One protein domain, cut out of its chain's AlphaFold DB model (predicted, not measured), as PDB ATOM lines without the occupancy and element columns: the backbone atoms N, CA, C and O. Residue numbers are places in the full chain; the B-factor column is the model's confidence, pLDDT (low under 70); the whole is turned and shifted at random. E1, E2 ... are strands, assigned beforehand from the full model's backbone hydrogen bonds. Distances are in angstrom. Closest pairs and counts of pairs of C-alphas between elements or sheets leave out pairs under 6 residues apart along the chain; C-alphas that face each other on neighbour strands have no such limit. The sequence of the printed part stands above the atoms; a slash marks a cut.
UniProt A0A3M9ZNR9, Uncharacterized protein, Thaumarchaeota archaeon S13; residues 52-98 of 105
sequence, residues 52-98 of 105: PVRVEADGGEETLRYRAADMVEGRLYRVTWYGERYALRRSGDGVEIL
ATOM      1  N   PRO A  52     -30.115 -23.707 -13.811       76.19
ATOM      2  CA  PRO A  52     -29.141 -22.620 -13.783       76.19
ATOM      3  C   PRO A  52     -27.722 -23.139 -13.998       76.19
ATOM      4  O   PRO A  52     -26.788 -22.351 -14.066       76.19
ATOM      5  N   VAL A  53     -27.590 -24.462 -14.096       80.62
ATOM      6  CA  VAL A  53     -26.401 -25.225 -14.419       80.62
ATOM      7  C   VAL A  53     -26.702 -26.051 -15.664       80.62
ATOM      8  O   VAL A  53     -27.718 -26.751 -15.716       80.62
ATOM      9  N   ARG A  54     -25.820 -25.971 -16.657       79.94
ATOM     10  CA  ARG A  54     -25.867 -26.745 -17.898       79.94
ATOM     11  C   ARG A  54     -24.461 -27.194 -18.268       79.94
ATOM     12  O   ARG A  54     -23.492 -26.506 -17.963       79.94
ATOM     13  N   VAL A  55     -24.372 -28.336 -18.930       82.56
ATOM     14  CA  VAL A  55     -23.136 -28.800 -19.563       82.56
ATOM     15  C   VAL A  55     -23.299 -28.599 -21.055       82.56
ATOM     16  O   VAL A  55     -24.307 -29.015 -21.627       82.56
ATOM     17  N   GLU A  56     -22.340 -27.916 -21.660       81.50
ATOM     18  CA  GLU A  56     -22.245 -27.757 -23.106       81.50
ATOM     19  C   GLU A  56     -21.052 -28.578 -23.582       81.50
ATOM     20  O   GLU A  56     -19.959 -28.429 -23.049       81.50
ATOM     21  N   ALA A  57     -21.270 -29.474 -24.541       82.12
ATOM     22  CA  ALA A  57     -20.198 -30.228 -25.175       82.12
ATOM     23  C   ALA A  57     -19.830 -29.531 -26.487       82.12
ATOM     24  O   ALA A  57     -20.664 -29.457 -27.390       82.12
ATOM     25  N   ASP A  58     -18.604 -29.023 -26.586       78.75
ATOM     26  CA  ASP A  58     -18.063 -28.387 -27.789       78.75
ATOM     27  C   ASP A  58     -16.787 -29.118 -28.209       78.75
ATOM     28  O   ASP A  58     -15.884 -29.314 -27.403       78.75
ATOM     29  N   GLY A  59     -16.731 -29.626 -29.443       73.88
ATOM     30  CA  GLY A  59     -15.521 -30.275 -29.976       73.88
ATOM     31  C   GLY A  59     -15.029 -31.538 -29.244       73.88
ATOM     32  O   GLY A  59     -13.931 -32.003 -29.531       73.88
ATOM     33  N   GLY A  60     -15.823 -32.115 -28.335       78.19
ATOM     34  CA  GLY A  60     -15.404 -33.223 -27.461       78.19
ATOM     35  C   GLY A  60     -14.968 -32.783 -26.059       78.19
ATOM     36  O   GLY A  60     -14.643 -33.628 -25.228       78.19
ATOM     37  N   GLU A  61     -15.009 -31.484 -25.775       84.00
ATOM     38  CA  GLU A  61     -14.782 -30.910 -24.456       84.00
ATOM     39  C   GLU A  61     -16.127 -30.543 -23.822       84.00
ATOM     40  O   GLU A  61     -16.922 -29.783 -24.376       84.00
ATOM     41  N   GLU A  62     -16.413 -31.099 -22.647       85.81
ATOM     42  CA  GLU A  62     -17.591 -30.721 -21.878       85.81
ATOM     43  C   GLU A  62     -17.241 -29.515 -21.001       85.81
ATOM     44  O   GLU A  62     -16.347 -29.579 -20.162       85.81
ATOM     45  N   THR A  63     -17.971 -28.414 -21.141       83.12
ATOM     46  CA  THR A  63     -17.828 -27.220 -20.304       83.12
ATOM     47  C   THR A  63     -19.065 -27.023 -19.443       83.12
ATOM     48  O   THR A  63     -20.200 -26.973 -19.922       83.12
ATOM     49  N   LEU A  64     -18.846 -26.865 -18.141       85.88
ATOM     50  CA  LEU A  64     -19.894 -26.576 -17.175       85.88
ATOM     51  C   LEU A  64     -20.193 -25.069 -17.144       85.88
ATOM     52  O   LEU A  64     -19.384 -24.272 -16.670       85.88
ATOM     53  N   ARG A  65     -21.386 -24.672 -17.591       84.38
ATOM     54  CA  ARG A  65     -21.875 -23.290 -17.505       84.38
ATOM     55  C   ARG A  65     -22.944 -23.152 -16.441       84.38
ATOM     56  O   ARG A  65     -23.945 -23.868 -16.438       84.38
ATOM     57  N   TYR A  66     -22.761 -22.171 -15.570       86.38
ATOM     58  CA  TYR A  66     -23.732 -21.843 -14.540       86.38
ATOM     59  C   TYR A  66     -23.881 -20.336 -14.350       86.38
ATOM     60  O   TYR A  66     -22.982 -19.557 -14.668       86.38
ATOM     61  N   ARG A  67     -25.030 -19.916 -13.816       83.81
ATOM     62  CA  ARG A  67     -25.263 -18.537 -13.372       83.81
ATOM     63  C   ARG A  67     -25.578 -18.517 -11.888       83.81
ATOM     64  O   ARG A  67     -26.655 -18.937 -11.483       83.81
ATOM     65  N   ALA A  68     -24.671 -17.956 -11.089       81.62
ATOM     66  CA  ALA A  68     -24.881 -17.804  -9.650       81.62
ATOM     67  C   ALA A  68     -26.166 -17.015  -9.328       81.62
ATOM     68  O   ALA A  68     -26.866 -17.347  -8.379       81.62
ATOM     69  N   ALA A  69     -26.521 -16.021 -10.151       81.75
ATOM     70  CA  ALA A  69     -27.739 -15.226  -9.979       81.75
ATOM     71  C   ALA A  69     -29.034 -16.055 -10.086       81.75
ATOM     72  O   ALA A  69     -29.994 -15.770  -9.374       81.75
ATOM     73  N   ASP A  70     -29.048 -17.092 -10.928       81.81
ATOM     74  CA  ASP A  70     -30.190 -17.994 -11.121       81.81
ATOM     75  C   ASP A  70     -30.180 -19.180 -10.132       81.81
ATOM     76  O   ASP A  70     -31.144 -19.947 -10.042       81.81
ATOM     77  N   MET A  71     -29.091 -19.353  -9.377       82.69
ATOM     78  CA  MET A  71     -28.982 -20.379  -8.347       82.69
ATOM     79  C   MET A  71     -29.564 -19.886  -7.022       82.69
ATOM     80  O   MET A  71     -29.220 -18.815  -6.516       82.69
ATOM     81  N   VAL A  72     -30.415 -20.722  -6.431       85.94
ATOM     82  CA  VAL A  72     -30.934 -20.544  -5.075       85.94
ATOM     83  C   VAL A  72     -29.839 -20.932  -4.084       85.94
ATOM     84  O   VAL A  72     -29.256 -22.014  -4.189       85.94
ATOM     85  N   GLU A  73     -29.551 -20.045  -3.134       86.19
ATOM     86  CA  GLU A  73     -28.575 -20.292  -2.071       86.19
ATOM     87  C   GLU A  73     -28.934 -21.554  -1.273       86.19
ATOM     88  O   GLU A  73     -30.104 -21.822  -0.994       86.19
ATOM     89  N   GLY A  74     -27.932 -22.386  -0.982       82.50
ATOM     90  CA  GLY A  74     -28.125 -23.656  -0.278       82.50
ATOM     91  C   GLY A  74     -28.787 -24.769  -1.104       82.50
ATOM     92  O   GLY A  74     -28.790 -25.922  -0.670       82.50
ATOM     93  N   ARG A  75     -29.295 -24.487  -2.313       85.56
ATOM     94  CA  ARG A  75     -29.872 -25.507  -3.200       85.56
ATOM     95  C   ARG A  75     -28.779 -26.232  -3.981       85.56
ATOM     96  O   ARG A  75     -27.911 -25.610  -4.589       85.56
ATOM     97  N   LEU A  76     -28.863 -27.561  -3.994       85.56
ATOM     98  CA  LEU A  76     -27.971 -28.430  -4.759       85.56
ATOM     99  C   LEU A  76     -28.514 -28.648  -6.173       85.56
ATOM    100  O   LEU A  76     -29.624 -29.152  -6.357       85.56
ATOM    101  N   TYR A  77     -27.698 -28.320  -7.166       86.25
ATOM    102  CA  TYR A  77     -27.974 -28.517  -8.583       86.25
ATOM    103  C   TYR A  77     -27.110 -29.656  -9.104       86.25
ATOM    104  O   TYR A  77     -25.919 -29.484  -9.349       86.25
ATOM    105  N   ARG A  78     -27.711 -30.840  -9.228       84.94
ATOM    106  CA  ARG A  78     -27.026 -32.044  -9.706       84.94
ATOM    107  C   ARG A  78     -26.829 -31.971 -11.214       84.94
ATOM    108  O   ARG A  78     -27.764 -31.645 -11.940       84.94
ATOM    109  N   VAL A  79     -25.633 -32.311 -11.664       85.06
ATOM    110  CA  VAL A  79     -25.229 -32.283 -13.064       85.06
ATOM    111  C   VAL A  79     -24.288 -33.450 -13.345       85.06
ATOM    112  O   VAL A  79     -23.528 -33.863 -12.470       85.06
ATOM    113  N   THR A  80     -24.351 -33.998 -14.551       83.31
ATOM    114  CA  THR A  80     -23.389 -34.995 -15.025       83.31
ATOM    115  C   THR A  80     -22.415 -34.290 -15.954       83.31
ATOM    116  O   THR A  80     -22.862 -33.675 -16.916       83.31
ATOM    117  N   TRP A  81     -21.123 -34.345 -15.648       84.50
ATOM    118  CA  TRP A  81     -20.053 -33.675 -16.384       84.50
ATOM    119  C   TRP A  81     -18.884 -34.653 -16.548       84.50
ATOM    120  O   TRP A  81     -18.467 -35.246 -15.553       84.50
ATOM    121  N   TYR A  82     -18.402 -34.881 -17.776       82.12
ATOM    122  CA  TYR A  82     -17.377 -35.901 -18.072       82.12
ATOM    123  C   TYR A  82     -17.766 -37.313 -17.605       82.12
ATOM    124  O   TYR A  82     -16.945 -38.089 -17.122       82.12
ATOM    125  N   GLY A  83     -19.057 -37.649 -17.695       82.81
ATOM    126  CA  GLY A  83     -19.599 -38.925 -17.205       82.81
ATOM    127  C   GLY A  83     -19.628 -39.073 -15.676       82.81
ATOM    128  O   GLY A  83     -20.144 -40.065 -15.163       82.81
ATOM    129  N   GLU A  84     -19.141 -38.081 -14.931       83.56
ATOM    130  CA  GLU A  84     -19.137 -38.065 -13.473       83.56
ATOM    131  C   GLU A  84     -20.261 -37.176 -12.929       83.56
ATOM    132  O   GLU A  84     -20.699 -36.211 -13.557       83.56
ATOM    133  N   ARG A  85     -20.764 -37.500 -11.735       86.62
ATOM    134  CA  ARG A  85     -21.840 -36.735 -11.097       86.62
ATOM    135  C   ARG A  85     -21.254 -35.648 -10.204       86.62
ATOM    136  O   ARG A  85     -20.524 -35.930  -9.257       86.62
ATOM    137  N   TYR A  86     -21.661 -34.414 -10.453       87.06
ATOM    138  CA  TYR A  86     -21.328 -33.244  -9.652       87.06
ATOM    139  C   TYR A  86     -22.609 -32.585  -9.124       87.06
ATOM    140  O   TYR A  86     -23.705 -32.766  -9.655       87.06
ATOM    141  N   ALA A  87     -22.492 -31.825  -8.044       86.94
ATOM    142  CA  ALA A  87     -23.508 -30.906  -7.558       86.94
ATOM    143  C   ALA A  87     -22.907 -29.516  -7.474       86.94
ATOM    144  O   ALA A  87     -21.842 -29.335  -6.903       86.94
ATOM    145  N   LEU A  88     -23.623 -28.522  -7.974       88.81
ATOM    146  CA  LEU A  88     -23.277 -27.134  -7.734       88.81
ATOM    147  C   LEU A  88     -24.175 -26.600  -6.636       88.81
ATOM    148  O   LEU A  88     -25.391 -26.805  -6.664       88.81
ATOM    149  N   ARG A  89     -23.585 -25.890  -5.687       88.94
ATOM    150  CA  ARG A  89     -24.307 -25.189  -4.635       88.94
ATOM    151  C   ARG A  89     -23.883 -23.740  -4.644       88.94
ATOM    152  O   ARG A  89     -22.696 -23.447  -4.591       88.94
ATOM    153  N   ARG A  90     -24.848 -22.826  -4.666       87.56
ATOM    154  CA  ARG A  90     -24.540 -21.430  -4.371       87.56
ATOM    155  C   ARG A  90     -24.344 -21.271  -2.867       87.56
ATOM    156  O   ARG A  90     -25.222 -21.656  -2.090       87.56
ATOM    157  N   SER A  91     -23.204 -20.706  -2.504       86.00
ATOM    158  CA  SER A  91     -22.836 -20.272  -1.162       86.00
ATOM    159  C   SER A  91     -22.731 -18.746  -1.143       86.00
ATOM    160  O   SER A  91     -22.640 -18.127  -2.204       86.00
ATOM    161  N   GLY A  92     -22.729 -18.128   0.037       81.06
ATOM    162  CA  GLY A  92     -22.640 -16.666   0.159       81.06
ATOM    163  C   GLY A  92     -21.388 -16.072  -0.508       81.06
ATOM    164  O   GLY A  92     -21.411 -14.928  -0.951       81.06
ATOM    165  N   ASP A  93     -20.332 -16.878  -0.639       82.38
ATOM    166  CA  ASP A  93     -19.049 -16.513  -1.253       82.38
ATOM    167  C   ASP A  93     -18.987 -16.785  -2.774       82.38
ATOM    168  O   ASP A  93     -18.120 -16.270  -3.473       82.38
ATOM    169  N   GLY A  94     -19.924 -17.567  -3.332       86.69
ATOM    170  CA  GLY A  94     -19.881 -17.945  -4.746       86.69
ATOM    171  C   GLY A  94     -20.619 -19.240  -5.077       86.69
ATOM    172  O   GLY A  94     -21.704 -19.515  -4.568       86.69
ATOM    173  N   VAL A  95     -20.053 -20.044  -5.976       87.44
ATOM    174  CA  VAL A  95     -20.605 -21.352  -6.356       87.44
ATOM    175  C   VAL A  95     -19.586 -22.434  -6.040       87.44
ATOM    176  O   VAL A  95     -18.494 -22.457  -6.595       87.44
ATOM    177  N   GLU A  96     -19.965 -23.344  -5.153       87.75
ATOM    178  CA  GLU A  96     -19.185 -24.519  -4.788       87.75
ATOM    179  C   GLU A  96     -19.549 -25.687  -5.706       87.75
ATOM    180  O   GLU A  96     -20.729 -26.014  -5.872       87.75
ATOM    181  N   ILE A  97     -18.536 -26.338  -6.279       88.19
ATOM    182  CA  ILE A  97     -18.693 -27.561  -7.069       88.19
ATOM    183  C   ILE A  97     -18.333 -28.748  -6.173       88.19
ATOM    184  O   ILE A  97     -17.181 -28.948  -5.801       88.19
ATOM    185  N   LEU A  98     -19.338 -29.536  -5.821       86.31
ATOM    186  CA  LEU A  98     -19.243 -30.734  -4.999       86.31
ATOM    187  C   LEU A  98     -19.200 -31.950  -5.924       86.31
ATOM    188  O   LEU A  98     -20.158 -32.220  -6.648       86.31
TER     189      LEU A  98
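This is residues 52 to 98 of the 105 residues of an uncharacterized protein of Thaumarchaeota archaeon S13 (UniProt A0A3M9ZNR9). This is a small, elongated sandwich of two unequal layers: a twisted sheet of three strands, E3, E4 and E5, and a hairpin of two strands, E1 and E2, only partly face to face with it, over the side of E3 and away from E5. The turn at Gly 59 and the turn at Gly 92 lie at opposite ends of the long axis. The printed part has 47 residues with five named strands, E1 to E5 in chain order, and no named helix; its class is all strand. The larger sheet runs E3, E4, E5 and the smaller E1, E2, both antiparallel. The whole is compact, with a radius of gyration of the C-alphas of 10.8 A, and spans 33 by 18 by 14 A.

The larger sheet is a meander, each strand the antiparallel neighbour of the one before: E3, residues 76 to 81, then E4, residues 84 to 91, then E5, residues 94 to 98. E3 and E5 are its edge strands. It is strongly twisted, but only just, with C-alphas up to 4.2 A off its best plane. E3 and E4 form a hairpin at 146 degrees, with N 79 and O 86 within hydrogen-bond range at 2.8 A. E4 and E5 form a hairpin at 152 degrees, with N 89 and O 96 at 2.9 A. The other sheet is the hairpin of E1, residues 53 to 58, and E2, residues 61 to 66, at 154 degrees, with N 56 and O 63 at 2.9 A. The two sheets make a sandwich, two sheets face to face, with their best planes 21 degrees apart and their strands at 30 degrees. The closest C-alphas of E1 and E3 are those of Val 55 and Trp 81, 6.6 A apart; those of E2 and E3 are Glu 62 and Trp 81, 6.7 A. E5 is apart from E1 and from E2, and E2 is apart from E4.

E4, the longest strand, measures 22.0 A from first to last C-alpha. E3 measures 15.0 A and E5 12.8 A, ending at C-alpha 98 at (-19.243, -30.734, -4.999). E1 and E2 measure 16.1 A each; E1 begins at C-alpha 53 at (-26.401, -25.225, -14.419).

The two C-alphas farthest apart are those of Gly 59 and Gly 92, at 33.8 A. The printed part has no cut. The link from E2 to E3, with 9 residues, is short and leads from one sheet to the other; the other three links are tight. The mean pLDDT of the printed part is 83.9, and no printed residue is under 70.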